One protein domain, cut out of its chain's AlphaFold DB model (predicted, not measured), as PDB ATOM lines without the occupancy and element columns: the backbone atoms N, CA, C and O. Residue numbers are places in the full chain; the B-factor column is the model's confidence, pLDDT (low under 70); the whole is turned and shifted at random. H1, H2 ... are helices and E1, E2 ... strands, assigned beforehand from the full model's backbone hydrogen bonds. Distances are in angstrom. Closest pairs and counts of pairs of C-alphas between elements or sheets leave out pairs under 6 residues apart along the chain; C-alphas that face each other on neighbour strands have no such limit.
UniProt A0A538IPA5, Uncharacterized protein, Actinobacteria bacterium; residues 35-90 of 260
ATOM      1  N   SER A  35     -12.148  20.388  40.101       86.94
ATOM      2  CA  SER A  35     -12.379  21.487  39.167       86.94
ATOM      3  C   SER A  35     -13.832  21.518  38.675       86.94
ATOM      4  O   SER A  35     -14.592  20.565  38.841       86.94
ATOM      5  N   PHE A  36     -14.224  22.614  38.010       84.94
ATOM      6  CA  PHE A  36     -15.500  22.681  37.282       84.94
ATOM      7  C   PHE A  36     -15.661  21.506  36.309       84.94
ATOM      8  O   PHE A  36     -16.722  20.894  36.284       84.94
ATOM      9  N   GLY A  37     -14.612  21.193  35.535       80.44
ATOM     10  CA  GLY A  37     -14.645  20.118  34.541       80.44
ATOM     11  C   GLY A  37     -14.841  18.752  35.191       80.44
ATOM     12  O   GLY A  37     -15.689  17.981  34.748       80.44
ATOM     13  N   ASP A  38     -14.152  18.499  36.308       85.44
ATOM     14  CA  ASP A  38     -14.295  17.236  37.040       85.44
ATOM     15  C   ASP A  38     -15.730  17.021  37.513       85.44
ATOM     16  O   ASP A  38     -16.259  15.918  37.372       85.44
ATOM     17  N   VAL A  39     -16.358  18.067  38.060       88.06
ATOM     18  CA  VAL A  39     -17.744  17.999  38.537       88.06
ATOM     19  C   VAL A  39     -18.729  17.918  37.371       88.06
ATOM     20  O   VAL A  39     -19.657  17.118  37.434       88.06
ATOM     21  N   ALA A  40     -18.521  18.689  36.302       84.44
ATOM     22  CA  ALA A  40     -19.379  18.677  35.118       84.44
ATOM     23  C   ALA A  40     -19.435  17.294  34.453       84.44
ATOM     24  O   ALA A  40     -20.501  16.851  34.035       84.44
ATOM     25  N   VAL A  41     -18.307  16.583  34.404       81.81
ATOM     26  CA  VAL A  41     -18.230  15.248  33.796       81.81
ATOM     27  C   VAL A  41     -18.662  14.158  34.778       81.81
ATOM     28  O   VAL A  41     -19.480  13.309  34.440       81.81
ATOM     29  N   ASN A  42     -18.149  14.180  36.011       85.56
ATOM     30  CA  ASN A  42     -18.242  13.037  36.929       85.56
ATOM     31  C   ASN A  42     -19.219  13.238  38.098       85.56
ATOM     32  O   ASN A  42     -19.315  12.369  38.970       85.56
ATOM     33  N   GLY A  43     -19.893  14.383  38.187       89.31
ATOM     34  CA  GLY A  43     -20.652  14.780  39.368       89.31
ATOM     35  C   GLY A  43     -19.767  15.240  40.537       89.31
ATOM     36  O   GLY A  43     -18.535  15.133  40.533       89.31
ATOM     37  N   LEU A  44     -20.409  15.766  41.578       93.38
ATOM     38  CA  LEU A  44     -19.751  16.359  42.744       93.38
ATOM     39  C   LEU A  44     -19.336  15.276  43.746       93.38
ATOM     40  O   LEU A  44     -20.184  14.522  44.212       93.38
ATOM     41  N   LEU A  45     -18.060  15.229  44.131       94.75
ATOM     42  CA  LEU A  45     -17.571  14.359  45.200       94.75
ATOM     43  C   LEU A  45     -17.448  15.181  46.485       94.75
ATOM     44  O   LEU A  45     -16.546  15.999  46.639       94.75
ATOM     45  N   TRP A  46     -18.337  14.947  47.443       94.94
ATOM     46  CA  TRP A  46     -18.366  15.693  48.693       94.94
ATOM     47  C   TRP A  46     -18.367  14.749  49.893       94.94
ATOM     48  O   TRP A  46     -19.255  13.913  50.042       94.94
ATOM     49  N   ARG A  47     -17.337  14.868  50.745       92.06
ATOM     50  CA  ARG A  47     -17.127  14.023  51.939       92.06
ATOM     51  C   ARG A  47     -17.274  12.514  51.671       92.06
ATOM     52  O   ARG A  47     -17.905  11.803  52.441       92.06
ATOM     53  N   GLY A  48     -16.704  12.028  50.567       91.38
ATOM     54  CA  GLY A  48     -16.735  10.606  50.196       91.38
ATOM     55  C   GLY A  48     -18.008  10.143  49.477       91.38
ATOM     56  O   GLY A  48     -18.065   8.994  49.052       91.38
ATOM     57  N   HIS A  49     -18.994  11.021  49.274       93.94
ATOM     58  CA  HIS A  49     -20.211  10.721  48.519       93.94
ATOM     59  C   HIS A  49     -20.200  11.423  47.162       93.94
ATOM     60  O   HIS A  49     -19.849  12.600  47.073       93.94
ATOM     61  N   ARG A  50     -20.611  10.713  46.108       94.88
ATOM     62  CA  ARG A  50     -20.751  11.279  44.763       94.88
ATOM     63  C   ARG A  50     -22.205  11.647  44.486       94.88
ATOM     64  O   ARG A  50     -23.102  10.820  44.640       94.88
ATOM     65  N   PHE A  51     -22.425  12.884  44.063       95.12
ATOM     66  CA  PHE A  51     -23.729  13.442  43.738       95.12
ATOM     67  C   PHE A  51     -23.790  13.788  42.252       95.12
ATOM     68  O   PHE A  51     -22.969  14.550  41.749       95.12
ATOM     69  N   HIS A  52     -24.800  13.252  41.576       92.31
ATOM     70  CA  HIS A  52     -25.088  13.508  40.160       92.31
ATOM     71  C   HIS A  52     -26.271  14.464  39.965       92.31
ATOM     72  O   HIS A  52     -26.738  14.667  38.854       92.31
ATOM     73  N   ASP A  53     -26.797  15.007  41.063       90.50
ATOM     74  CA  ASP A  53     -28.007  15.813  41.072       90.50
ATOM     75  C   ASP A  53     -27.981  16.816  42.234       90.50
ATOM     76  O   ASP A  53     -27.540  16.504  43.349       90.50
ATOM     77  N   VAL A  54     -28.485  18.020  41.963       92.31
ATOM     78  CA  VAL A  54     -28.533  19.132  42.916       92.31
ATOM     79  C   VAL A  54     -29.518  18.845  44.047       92.31
ATOM     80  O   VAL A  54     -29.211  19.137  45.203       92.31
ATOM     81  N   ARG A  55     -30.672  18.222  43.771       93.06
ATOM     82  CA  ARG A  55     -31.689  17.929  44.798       93.06
ATOM     83  C   ARG A  55     -31.172  16.923  45.827       93.06
ATOM     84  O   ARG A  55     -31.339  17.137  47.033       93.06
ATOM     85  N   ARG A  56     -30.515  15.849  45.386       96.00
ATOM     86  CA  ARG A  56     -29.879  14.865  46.280       96.00
ATOM     87  C   ARG A  56     -28.798  15.511  47.136       96.00
ATOM     88  O   ARG A  56     -28.762  15.274  48.344       96.00
ATOM     89  N   PHE A  57     -27.957  16.351  46.538       96.88
ATOM     90  CA  PHE A  57     -26.906  17.032  47.284       96.88
ATOM     91  C   PHE A  57     -27.466  18.057  48.281       96.88
ATOM     92  O   PHE A  57     -27.047  18.080  49.435       96.88
ATOM     93  N   SER A  58     -28.480  18.828  47.887       96.12
ATOM     94  CA  SER A  58     -29.207  19.751  48.768       96.12
ATOM     95  C   SER A  58     -29.833  19.029  49.967       96.12
ATOM     96  O   SER A  58     -29.680  19.464  51.107       96.12
ATOM     97  N   THR A  59     -30.446  17.863  49.737       97.12
ATOM     98  CA  THR A  59     -31.008  17.019  50.807       97.12
ATOM     99  C   THR A  59     -29.920  16.529  51.765       97.12
ATOM    100  O   THR A  59     -30.100  16.559  52.984       97.12
ATOM    101  N   TRP A  60     -28.774  16.093  51.232       97.44
ATOM    102  CA  TRP A  60     -27.629  15.692  52.048       97.44
ATOM    103  C   TRP A  60     -27.103  16.864  52.883       97.44
ATOM    104  O   TRP A  60     -26.893  16.699  54.081       97.44
ATOM    105  N   LEU A  61     -26.961  18.054  52.291       97.31
ATOM    106  CA  LEU A  61     -26.531  19.265  52.994       97.31
ATOM    107  C   LEU A  61     -27.487  19.630  54.136       97.31
ATOM    108  O   LEU A  61     -27.019  19.910  55.240       97.31
ATOM    109  N   GLY A  62     -28.802  19.543  53.903       97.19
ATOM    110  CA  GLY A  62     -29.823  19.814  54.919       97.19
ATOM    111  C   GLY A  62     -29.697  18.903  56.141       97.19
ATOM    112  O   GLY A  62     -29.740  19.375  57.273       97.19
ATOM    113  N   ARG A  63     -29.417  17.610  55.926       97.38
ATOM    114  CA  ARG A  63     -29.131  16.647  57.011       97.38
ATOM    115  C   ARG A  63     -27.832  16.943  57.770       97.38
ATOM    116  O   ARG A  63     -27.632  16.404  58.851       97.38
ATOM    117  N   HIS A  64     -26.965  17.789  57.218       96.81
ATOM    118  CA  HIS A  64     -25.679  18.183  57.794       96.81
ATOM    119  C   HIS A  64     -25.635  19.672  58.179       96.81
ATOM    120  O   HIS A  64     -24.557  20.265  58.242       96.81
ATOM    121  N   GLY A  65     -26.799  20.281  58.436       96.75
ATOM    122  CA  GLY A  65     -26.899  21.610  59.046       96.75
ATOM    123  C   GLY A  65     -26.543  22.782  58.128       96.75
ATOM    124  O   GLY A  65     -26.214  23.860  58.615       96.75
ATOM    125  N   THR A  66     -26.582  22.608  56.805       96.25
ATOM    126  CA  THR A  66     -26.377  23.705  55.843       96.25
ATOM    127  C   THR A  66     -27.382  23.625  54.699       96.25
ATOM    128  O   THR A  66     -27.965  22.582  54.429       96.25
ATOM    129  N   THR A  67     -27.577  24.726  53.978       95.81
ATOM    130  CA  THR A  67     -28.389  24.746  52.754       95.81
ATOM    131  C   THR A  67     -27.506  24.691  51.513       95.81
ATOM    132  O   THR A  67     -26.330  25.074  51.559       95.81
ATOM    133  N   TYR A  68     -28.078  24.259  50.384       94.44
ATOM    134  CA  TYR A  68     -27.389  24.319  49.094       94.44
ATOM    135  C   TYR A  68     -27.006  25.754  48.720       94.44
ATOM    136  O   TYR A  68     -25.864  25.985  48.352       94.44
ATOM    137  N   ALA A  69     -27.883  26.740  48.932       91.94
ATOM    138  CA  ALA A  69     -27.571  28.145  48.658       91.94
ATOM    139  C   ALA A  69     -26.380  28.677  49.481       91.94
ATOM    140  O   ALA A  69     -25.511  29.377  48.962       91.94
ATOM    141  N   ALA A  70     -26.288  28.322  50.767       93.56
ATOM    142  CA  ALA A  70     -25.146  28.700  51.599       93.56
ATOM    143  C   ALA A  70     -23.845  27.992  51.179       93.56
ATOM    144  O   ALA A  70     -22.757  28.552  51.323       93.56
ATOM    145  N   TRP A  71     -23.935  26.757  50.681       95.00
ATOM    146  CA  TRP A  71     -22.792  26.027  50.132       95.00
ATOM    147  C   TRP A  71     -22.355  26.595  48.770       95.00
ATOM    148  O   TRP A  71     -21.173  26.870  48.581       95.00
ATOM    149  N   ALA A  72     -23.297  26.866  47.865       92.38
ATOM    150  CA  ALA A  72     -23.051  27.357  46.510       92.38
ATOM    151  C   ALA A  72     -22.340  28.715  46.503       92.38
ATOM    152  O   ALA A  72     -21.393  28.905  45.745       92.38
ATOM    153  N   ARG A  73     -22.707  29.622  47.420       89.81
ATOM    154  CA  ARG A  73     -22.008  30.909  47.603       89.81
ATOM    155  C   ARG A  73     -20.535  30.752  47.992       89.81
ATOM    156  O   ARG A  73     -19.720  31.589  47.627       89.81
ATOM    157  N   ARG A  74     -20.189  29.686  48.720       92.12
ATOM    158  CA  ARG A  74     -18.805  29.382  49.128       92.12
ATOM    159  C   ARG A  74     -18.044  28.568  48.081       92.12
ATOM    160  O   ARG A  74     -16.817  28.598  48.059       92.12
ATOM    161  N   HIS A  75     -18.761  27.856  47.215       91.38
ATOM    162  CA  HIS A  75     -18.191  26.965  46.205       91.38
ATOM    163  C   HIS A  75     -18.808  27.188  44.813       91.38
ATOM    164  O   HIS A  75     -19.304  26.234  44.205       91.38
ATOM    165  N   PRO A  76     -18.762  28.418  44.266       87.62
ATOM    166  CA  PRO A  76     -19.481  28.767  43.038       87.62
ATOM    167  C   PRO A  76     -19.043  27.914  41.840       87.62
ATOM    168  O   PRO A  76     -19.879  27.442  41.075       87.62
ATOM    169  N   THR A  77     -17.747  27.617  41.724       86.56
ATOM    170  CA  THR A  77     -17.193  26.765  40.660       86.56
ATOM    171  C   THR A  77     -17.726  25.329  40.709       86.56
ATOM    172  O   THR A  77     -18.057  24.764  39.668       86.56
ATOM    173  N   LEU A  78     -17.830  24.741  41.906       90.88
ATOM    174  CA  LEU A  78     -18.336  23.375  42.089       90.88
ATOM    175  C   LEU A  78     -19.851  23.318  41.896       90.88
ATOM    176  O   LEU A  78     -20.363  22.381  41.294       90.88
ATOM    177  N   SER A  79     -20.560  24.339  42.382       90.88
ATOM    178  CA  SER A  79     -21.999  24.502  42.184       90.88
ATOM    179  C   SER A  79     -22.344  24.540  40.704       90.88
ATOM    180  O   SER A  79     -23.197  23.781  40.250       90.88
ATOM    181  N   LEU A  80     -21.632  25.373  39.946       86.94
ATOM    182  CA  LEU A  80     -21.821  25.492  38.509       86.94
ATOM    183  C   LEU A  80     -21.466  24.193  37.780       86.94
ATOM    184  O   LEU A  80     -22.176  23.805  36.863       86.94
ATOM    185  N   GLY A  81     -20.412  23.493  38.207       87.25
ATOM    186  CA  GLY A  81     -20.067  22.179  37.659       87.25
ATOM    187  C   GLY A  81     -21.163  21.139  37.899       87.25
ATOM    188  O   GLY A  81     -21.485  20.371  37.000       87.25
ATOM    189  N   LEU A  82     -21.790  21.129  39.080       90.69
ATOM    190  CA  LEU A  82     -22.873  20.188  39.375       90.69
ATOM    191  C   LEU A  82     -24.118  20.504  38.542       90.69
ATOM    192  O   LEU A  82     -24.737  19.594  38.001       90.69
ATOM    193  N   TRP A  83     -24.453  21.786  38.386       89.94
ATOM    194  CA  TRP A  83     -25.514  22.200  37.472       89.94
ATOM    195  C   TRP A  83     -25.202  21.846  36.025       89.94
ATOM    196  O   TRP A  83     -26.078  21.330  35.343       89.94
ATOM    197  N   GLN A  84     -23.962  22.038  35.576       87.31
ATOM    198  CA  GLN A  84     -23.522  21.619  34.250       87.31
ATOM    199  C   GLN A  84     -23.726  20.114  34.057       87.31
ATOM    200  O   GLN A  84     -24.287  19.715  33.045       87.31
ATOM    201  N   HIS A  85     -23.355  19.284  35.036       86.44
ATOM    202  CA  HIS A  85     -23.560  17.832  34.984       86.44
ATOM    203  C   HIS A  85     -25.036  17.447  34.815       86.44
ATOM    204  O   HIS A  85     -25.371  16.534  34.066       86.44
ATOM    205  N   VAL A  86     -25.938  18.165  35.490       87.38
ATOM    206  CA  VAL A  86     -27.385  17.938  35.377       87.38
ATOM    207  C   VAL A  86     -27.925  18.468  34.045       87.38
ATOM    208  O   VAL A  86     -28.723  17.796  33.396       87.38
ATOM    209  N   ALA A  87     -27.476  19.650  33.617       84.00
ATOM    210  CA  ALA A  87     -27.971  20.395  32.458       84.00
ATOM    211  C   ALA A  87     -27.401  19.926  31.113       84.00
ATOM    212  O   ALA A  87     -28.046  20.137  30.085       84.00
ATOM    213  N   CYS A  88     -26.328  19.135  31.110       79.00
ATOM    214  CA  CYS A  88     -25.679  18.572  29.922       79.00
ATOM    215  C   CYS A  88     -25.724  17.025  29.926       79.00
ATOM    216  O   CYS A  88     -25.227  16.408  30.866       79.00
ATOM    217  N   PRO A  89     -26.366  16.360  28.943       68.00
ATOM    218  CA  PRO A  89     -26.388  14.896  28.879       68.00
ATOM    219  C   PRO A  89     -24.977  14.333  28.596       68.00
ATOM    220  O   PRO A  89     -24.101  15.090  28.179       68.00
ATOM    221  N   PRO A  90     -24.732  13.015  28.754       59.62
ATOM    222  CA  PRO A  90     -23.395  12.421  28.610       59.62
ATOM    223  C   PRO A  90     -22.654  12.778  27.307       59.62
ATOM    224  O   PRO A  90     -21.443  12.966  27.331       59.62
TER     225      PRO A  90
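Overview. This is residues 35 to 90 of the 260 residues of an uncharacterized protein of Actinobacteria bacterium (UniProt A0A538IPA5). Four short helices, mostly crossed, make one elongated body with a small two-strand hairpin, E1 and E2, along one side of it; H1, H2 and H4 come near the hairpin, while H3 lies away from it, toward the opposite side. H1 and H4 pack on each other toward one end, H2 and H3 stand crosswise toward the other, and H3 leads back to H4. The printed part has 56 residues, with four named helices and two named strands in the order H1 E1 E2 H2 H3 H4; the sheet E1 - E2 is antiparallel and the class is mostly helix. It is compact, with a radius of gyration of the C-alphas of 10.3 A and spans of 31 by 19 by 18 A.

Arrangement. E1, residues 44 to 46, and E2, residues 49 to 51, form a hairpin, with N 44 and O 51 2.8 A apart, within hydrogen-bond range. H4, residues 76 to 87, comes closest to E1 at the C-alphas of Leu 82 and Leu 44, 6.0 A apart. H1, residues 36 to 42, touches H4 at a steep tilt of 38 degrees, the same way, closest at C-alphas Ala 40 and His 85, 4.3 A. H2, residues 54 to 63, only just touches H4, with 3 pairs of C-alphas within 8 A, the closest being Val 54 and Leu 82 at 6.8 A. H3, residues 68 to 74, touches H2 about perpendicular at 88 degrees, closest at C-alphas Tyr 68 and Ser 58, 4.9 A. H1 and H3 are apart. Every O i to N i+4 pair is within hydrogen-bond range in H1, H2 and H4; in H3, 2 of 3 are.

Along the chain. H1 begins at C-alpha 36 (-15.500, 22.681, 37.282). H2 is 14.3 A long; H4, 15.9 A long, ends at C-alpha 87 (-27.971, 20.395, 32.458).

Size, cuts and confidence. The C-alphas farthest apart, Gly 65 and Pro 90, are 32.0 A apart. The printed part has no cut, and the links between named elements are tight. Residues 89 to 90 have pLDDT under 70.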